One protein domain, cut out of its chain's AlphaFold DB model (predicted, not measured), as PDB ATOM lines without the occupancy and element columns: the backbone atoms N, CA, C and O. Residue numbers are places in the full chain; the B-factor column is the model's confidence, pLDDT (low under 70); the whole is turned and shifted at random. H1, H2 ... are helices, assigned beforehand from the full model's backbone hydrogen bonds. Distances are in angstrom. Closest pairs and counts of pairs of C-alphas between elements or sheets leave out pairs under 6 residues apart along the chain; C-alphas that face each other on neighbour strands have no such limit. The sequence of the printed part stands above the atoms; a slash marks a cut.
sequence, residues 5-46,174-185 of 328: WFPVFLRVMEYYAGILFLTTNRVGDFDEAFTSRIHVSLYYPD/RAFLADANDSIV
ATOM      1  N   TRP A   5     116.985 106.615  11.057       68.06
ATOM      2  CA  TRP A   5     116.740 105.890  12.312       68.06
ATOM      3  C   TRP A   5     115.348 105.257  12.367       68.06
ATOM      4  O   TRP A   5     115.182 104.184  12.938       68.06
ATOM      5  N   PHE A   6     114.362 105.891  11.734       67.62
ATOM      6  CA  PHE A   6     112.980 105.427  11.755       67.62
ATOM      7  C   PHE A   6     112.764 104.141  10.921       67.62
ATOM      8  O   PHE A   6     112.259 103.162  11.474       67.62
ATOM      9  N   PRO A   7     113.240 104.044   9.658       73.44
ATOM     10  CA  PRO A   7     113.216 102.785   8.904       73.44
ATOM     11  C   PRO A   7     114.038 101.656   9.541       73.44
ATOM     12  O   PRO A   7     113.616 100.499   9.525       73.44
ATOM     13  N   VAL A   8     115.207 101.973  10.113       76.62
ATOM     14  CA  VAL A   8     116.050 100.976  10.796       76.62
ATOM     15  C   VAL A   8     115.336 100.424  12.029       76.62
ATOM     16  O   VAL A   8     115.330  99.214  12.247       76.62
ATOM     17  N   PHE A   9     114.670 101.283  12.798       77.25
ATOM     18  CA  PHE A   9     113.896 100.882  13.967       77.25
ATOM     19  C   PHE A   9     112.707  99.975  13.613       77.25
ATOM     20  O   PHE A   9     112.517  98.944  14.261       77.25
ATOM     21  N   LEU A  10     111.961 100.283  12.544       76.19
ATOM     22  CA  LEU A  10     110.875  99.419  12.060       76.19
ATOM     23  C   LEU A  10     111.373  98.027  11.658       76.19
ATOM     24  O   LEU A  10     110.729  97.031  11.990       76.19
ATOM     25  N   ARG A  11     112.542  97.942  11.009       76.56
ATOM     26  CA  ARG A  11     113.154  96.645  10.687       76.56
ATOM     27  C   ARG A  11     113.522  95.850  11.927       76.56
ATOM     28  O   ARG A  11     113.298  94.647  11.957       76.56
ATOM     29  N   VAL A  12     114.054  96.499  12.959       79.44
ATOM     30  CA  VAL A  12     114.365  95.810  14.218       79.44
ATOM     31  C   VAL A  12     113.095  95.239  14.846       79.44
ATOM     32  O   VAL A  12     113.117  94.091  15.269       79.44
ATOM     33  N   MET A  13     111.984  95.981  14.851       78.94
ATOM     34  CA  MET A  13     110.718  95.459  15.380       78.94
ATOM     35  C   MET A  13     110.142  94.300  14.565       78.94
ATOM     36  O   MET A  13     109.541  93.399  15.136       78.94
ATOM     37  N   GLU A  14     110.302  94.321  13.241       76.31
ATOM     38  CA  GLU A  14     109.783  93.278  12.353       76.31
ATOM     39  C   GLU A  14     110.501  91.934  12.530       76.31
ATOM     40  O   GLU A  14     109.869  90.885  12.445       76.31
ATOM     41  N   TYR A  15     111.804  91.962  12.825       80.44
ATOM     42  CA  TYR A  15     112.619  90.757  12.997       80.44
ATOM     43  C   TYR A  15     112.935  90.421  14.462       80.44
ATOM     44  O   TYR A  15     113.718  89.505  14.724       80.44
ATOM     45  N   TYR A  16     112.357  91.138  15.432       84.31
ATOM     46  CA  TYR A  16     112.605  90.855  16.843       84.31
ATOM     47  C   TYR A  16     111.914  89.549  17.260       84.31
ATOM     48  O   TYR A  16     110.701  89.494  17.442       84.31
ATOM     49  N   ALA A  17     112.699  88.486  17.440       84.12
ATOM     50  CA  ALA A  17     112.225  87.160  17.840       84.12
ATOM     51  C   ALA A  17     111.949  87.054  19.360       84.12
ATOM     52  O   ALA A  17     112.412  86.124  20.018       84.12
ATOM     53  N   GLY A  18     111.234  88.025  19.940       86.62
ATOM     54  CA  GLY A  18     110.955  88.077  21.378       86.62
ATOM     55  C   GLY A  18     109.866  89.076  21.779       86.62
ATOM     56  O   GLY A  18     109.160  89.627  20.939       86.62
ATOM     57  N   ILE A  19     109.741  89.325  23.088       86.25
ATOM     58  CA  ILE A  19     108.821  90.327  23.650       86.25
ATOM     59  C   ILE A  19     109.568  91.649  23.835       86.25
ATOM     60  O   ILE A  19     110.496  91.736  24.638       86.25
ATOM     61  N   LEU A  20     109.160  92.678  23.092       85.38
ATOM     62  CA  LEU A  20     109.727  94.020  23.188       85.38
ATOM     63  C   LEU A  20     108.828  94.912  24.051       85.38
ATOM     64  O   LEU A  20     107.658  95.116  23.729       85.38
ATOM     65  N   PHE A  21     109.385  95.483  25.119       85.19
ATOM     66  CA  PHE A  21     108.710  96.509  25.914       85.19
ATOM     67  C   PHE A  21     109.123  97.896  25.433       85.19
ATOM     68  O   PHE A  21     110.305  98.240  25.426       85.19
ATOM     69  N   LEU A  22     108.136  98.707  25.061       81.50
ATOM     70  CA  LEU A  22     108.326 100.089  24.640       81.50
ATOM     71  C   LEU A  22     107.637 101.017  25.634       81.50
ATOM     72  O   LEU A  22     106.483 100.804  25.996       81.50
ATOM     73  N   THR A  23     108.338 102.067  26.055       82.31
ATOM     74  CA  THR A  23     107.758 103.145  26.866       82.31
ATOM     75  C   THR A  23     107.776 104.416  26.033       82.31
ATOM     76  O   THR A  23     108.805 104.768  25.461       82.31
ATOM     77  N   THR A  24     106.634 105.088  25.894       74.62
ATOM     78  CA  THR A  24     106.548 106.314  25.097       74.62
ATOM     79  C   THR A  24     105.594 107.317  25.721       74.62
ATOM     80  O   THR A  24     104.497 106.975  26.150       74.62
ATOM     81  N   ASN A  25     106.026 108.578  25.730       70.62
ATOM     82  CA  ASN A  25     105.222 109.720  26.161       70.62
ATOM     83  C   ASN A  25     104.486 110.391  24.987       70.62
ATOM     84  O   ASN A  25     103.789 111.380  25.197       70.62
ATOM     85  N   ARG A  26     104.684 109.893  23.758       68.06
ATOM     86  CA  ARG A  26     104.212 110.497  22.502       68.06
ATOM     87  C   ARG A  26     103.596 109.442  21.591       68.06
ATOM     88  O   ARG A  26     104.009 109.246  20.456       68.06
ATOM     89  N   VAL A  27     102.627 108.706  22.124       68.94
ATOM     90  CA  VAL A  27     101.928 107.646  21.383       68.94
ATOM     91  C   VAL A  27     101.120 108.196  20.192       68.94
ATOM     92  O   VAL A  27     100.907 107.482  19.217       68.94
ATOM     93  N   GLY A  28     100.730 109.477  20.235       65.94
ATOM     94  CA  GLY A  28     100.068 110.167  19.122       65.94
ATOM     95  C   GLY A  28     100.966 110.453  17.911       65.94
ATOM     96  O   GLY A  28     100.442 110.637  16.818       65.94
ATOM     97  N   ASP A  29     102.293 110.434  18.086       67.88
ATOM     98  CA  ASP A  29     103.271 110.726  17.025       67.88
ATOM     99  C   ASP A  29     103.698 109.466  16.246       67.88
ATOM    100  O   ASP A  29     104.497 109.551  15.312       67.88
ATOM    101  N   PHE A  30     103.209 108.281  16.629       71.44
ATOM    102  CA  PHE A  30     103.535 107.049  15.913       71.44
ATOM    103  C   PHE A  30     102.747 106.944  14.617       71.44
ATOM    104  O   PHE A  30     101.541 107.196  14.573       71.44
ATOM    105  N   ASP A  31     103.432 106.500  13.567       72.94
ATOM    106  CA  ASP A  31     102.779 106.206  12.307       72.94
ATOM    107  C   ASP A  31     101.910 104.937  12.397       72.94
ATOM    108  O   ASP A  31     101.953 104.121  13.333       72.94
ATOM    109  N   GLU A  32     101.061 104.779  11.389       69.25
ATOM    110  CA  GLU A  32     100.152 103.643  11.278       69.25
ATOM    111  C   GLU A  32     100.917 102.312  11.143       69.25
ATOM    112  O   GLU A  32     100.514 101.291  11.711       69.25
ATOM    113  N   ALA A  33     102.071 102.332  10.465       69.69
ATOM    114  CA  ALA A  33     102.909 101.156  10.249       69.69
ATOM    115  C   ALA A  33     103.523 100.627  11.556       69.69
ATOM    116  O   ALA A  33     103.629  99.409  11.733       69.69
ATOM    117  N   PHE A  34     103.859 101.509  12.494       72.12
ATOM    118  CA  PHE A  34     104.328 101.159  13.828       72.12
ATOM    119  C   PHE A  34     103.202 100.608  14.697       72.12
ATOM    120  O   PHE A  34     103.338  99.547  15.307       72.12
ATOM    121  N   THR A  35     102.059 101.298  14.704       73.38
ATOM    122  CA  THR A  35     100.901 100.921  15.525       73.38
ATOM    123  C   THR A  35     100.377  99.529  15.160       73.38
ATOM    124  O   THR A  35      99.975  98.782  16.047       73.38
ATOM    125  N   SER A  36     100.448  99.135  13.881       76.62
ATOM    126  CA  SER A  36     100.027  97.796  13.424       76.62
ATOM    127  C   SER A  36     100.845  96.632  14.001       76.62
ATOM    128  O   SER A  36     100.388  95.493  13.965       76.62
ATOM    129  N   ARG A  37     102.037  96.905  14.547       78.62
ATOM    130  CA  ARG A  37     102.935  95.904  15.149       78.62
ATOM    131  C   ARG A  37     102.878  95.893  16.683       78.62
ATOM    132  O   ARG A  37     103.530  95.064  17.319       78.62
ATOM    133  N   ILE A  38     102.080  96.778  17.291       82.19
ATOM    134  CA  ILE A  38     101.826  96.792  18.736       82.19
ATOM    135  C   ILE A  38     100.650  95.861  19.035       82.19
ATOM    136  O   ILE A  38      99.495  96.182  18.770       82.19
ATOM    137  N   HIS A  39     100.951  94.712  19.636       81.88
ATOM    138  CA  HIS A  39      99.943  93.715  20.001       81.88
ATOM    139  C   HIS A  39      99.186  94.076  21.289       81.88
ATOM    140  O   HIS A  39      98.007  93.758  21.423       81.88
ATOM    141  N   VAL A  40      99.854  94.744  22.239       83.38
ATOM    142  CA  VAL A  40      99.275  95.184  23.516       83.38
ATOM    143  C   VAL A  40      99.744  96.603  23.813       83.38
ATOM    144  O   VAL A  40     100.937  96.894  23.744       83.38
ATOM    145  N   SER A  41      98.806  97.476  24.176       81.00
ATOM    146  CA  SER A  41      99.092  98.814  24.689       81.00
ATOM    147  C   SER A  41      98.591  98.908  26.126       81.00
ATOM    148  O   SER A  41      97.432  98.602  26.397       81.00
ATOM    149  N   LEU A  42      99.476  99.298  27.043       83.44
ATOM    150  CA  LEU A  42      99.143  99.522  28.447       83.44
ATOM    151  C   LEU A  42      99.129 101.023  28.712       83.44
ATOM    152  O   LEU A  42     100.154 101.694  28.574       83.44
ATOM    153  N   TYR A  43      97.964 101.539  29.093       81.50
ATOM    154  CA  TYR A  43      97.826 102.909  29.561       81.50
ATOM    155  C   TYR A  43      98.044 102.961  31.071       81.50
ATOM    156  O   TYR A  43      97.401 102.229  31.825       81.50
ATOM    157  N   TYR A  44      98.946 103.838  31.498       82.19
ATOM    158  CA  TYR A  44      99.169 104.146  32.904       82.19
ATOM    159  C   TYR A  44      98.585 105.535  33.177       82.19
ATOM    160  O   TYR A  44      99.199 106.516  32.744       82.19
ATOM    161  N   PRO A  45      97.409 105.632  33.830       83.19
ATOM    162  CA  PRO A  45      96.835 106.920  34.194       83.19
ATOM    163  C   PRO A  45      97.736 107.653  35.189       83.19
ATOM    164  O   PRO A  45      98.609 107.058  35.832       83.19
ATOM    165  N   ASP A  46      97.506 108.957  35.321       84.75
ATOM    166  CA  ASP A  46      98.166 109.744  36.353       84.75
ATOM    167  C   ASP A  46      97.786 109.208  37.751       84.75
ATOM    168  O   ASP A  46      96.743 108.579  37.952       84.75
ATOM    169  N   ARG A 174      99.199 112.306  23.963       48.88
ATOM    170  CA  ARG A 174      98.727 111.141  24.727       48.88
ATOM    171  C   ARG A 174      97.528 110.497  24.031       48.88
ATOM    172  O   ARG A 174      96.631 111.182  23.547       48.88
ATOM    173  N   ALA A 175      97.544 109.167  23.948       45.06
ATOM    174  CA  ALA A 175      96.490 108.411  23.293       45.06
ATOM    175  C   ALA A 175      95.181 108.569  24.070       45.06
ATOM    176  O   ALA A 175      95.127 108.243  25.251       45.06
ATOM    177  N   PHE A 176      94.145 108.969  23.337       51.28
ATOM    178  CA  PHE A 176      92.726 108.959  23.694       51.28
ATOM    179  C   PHE A 176      92.165 110.202  24.400       51.28
ATOM    180  O   PHE A 176      92.748 110.780  25.311       51.28
ATOM    181  N   LEU A 177      90.984 110.599  23.913       41.25
ATOM    182  CA  LEU A 177      90.096 111.589  24.509       41.25
ATOM    183  C   LEU A 177      89.394 110.917  25.697       41.25
ATOM    184  O   LEU A 177      88.611 109.988  25.489       41.25
ATOM    185  N   ALA A 178      89.690 111.362  26.915       44.72
ATOM    186  CA  ALA A 178      88.866 111.066  28.082       44.72
ATOM    187  C   ALA A 178      87.629 111.980  28.059       44.72
ATOM    188  O   ALA A 178      87.738 113.149  27.674       44.72
ATOM    189  N   ASP A 179      86.452 111.468  28.432       43.91
ATOM    190  CA  ASP A 179      85.332 112.358  28.755       43.91
ATOM    191  C   ASP A 179      85.509 112.990  30.142       43.91
ATOM    192  O   ASP A 179      86.463 112.709  30.868       43.91
ATOM    193  N   ALA A 180      84.568 113.858  30.520       41.78
ATOM    194  CA  ALA A 180      84.563 114.571  31.798       41.78
ATOM    195  C   ALA A 180      84.540 113.657  33.042       41.78
ATOM    196  O   ALA A 180      84.601 114.170  34.157       41.78
ATOM    197  N   ASN A 181      84.443 112.335  32.865       43.09
ATOM    198  CA  ASN A 181      84.390 111.345  33.931       43.09
ATOM    199  C   ASN A 181      85.567 110.350  33.888       43.09
ATOM    200  O   ASN A 181      85.489 109.288  34.504       43.09
ATOM    201  N   ASP A 182      86.637 110.684  33.156       51.12
ATOM    202  CA  ASP A 182      87.878 109.899  33.042       51.12
ATOM    203  C   ASP A 182      87.654 108.462  32.520       51.12
ATOM    204  O   ASP A 182      88.409 107.528  32.799       51.12
ATOM    205  N   SER A 183      86.577 108.273  31.748       44.66
ATOM    206  CA  SER A 183      86.205 106.985  31.168       44.66
ATOM    207  C   SER A 183      86.710 106.844  29.725       44.66
ATOM    208  O   SER A 183      86.751 107.805  28.953       44.66
ATOM    209  N   ILE A 184      87.137 105.630  29.349       51.53
ATOM    210  CA  ILE A 184      87.645 105.314  28.003       51.53
ATOM    211  C   ILE A 184      86.471 105.334  27.017       51.53
ATOM    212  O   ILE A 184      85.681 104.393  26.980       51.53
ATOM    213  N   VAL A 185      86.376 106.368  26.179       47.16
ATOM    214  CA  VAL A 185      85.250 106.504  25.231       47.16
ATOM    215  C   VAL A 185      85.521 105.853  23.866       47.16
ATOM    216  O   VAL A 185      84.613 105.744  23.051       47.16
TER     217      VAL A 185
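Overview. This is residues 5 to 46 and 174 to 185 of the 328 residues of an uncharacterized protein of Aspergillus calidoustus (UniProt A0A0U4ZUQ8). Little regular structure is found here: a loose rod of loops, with helix H1 at one end, the very short helix H2 near it, and the separate stretch 174 to 185 making a bare loop at the other end. Between the helices, residues 16 to 31 swing out and fold back. The printed part has 54 residues with two named helices, H1 then H2, and no named strand; the class is all helix, with 15 residues in named elements. It is loose, with a radius of gyration of the C-alphas of 13.6 A and spans of 41 by 20 by 17 A.

Along the chain. Find C-alpha 5 at (116.740, 105.890, 12.312); from there H1, residues 5 to 15, runs 15.7 A. H2, residues 32 to 35, ends at C-alpha 35, (100.901, 100.921, 15.525).

Arrangement. Look at Leu 10 and Phe 34: their C-alphas, 7.0 A apart, are the closest of H1 and H2, which are close but not clearly touching. In H1 every O i to N i+4 pair is within hydrogen-bond range; H2 is too short for such a pair.

Size, cuts and confidence. The link from H1 to H2 is long, 16 residues. Residues 47 to 173 are not printed; C-alphas 46 and 174 are 11.7 A apart across the cut. Confidence is under 70 at residues 5 to 6, 26 to 29, 32 to 33 and 174 to 185.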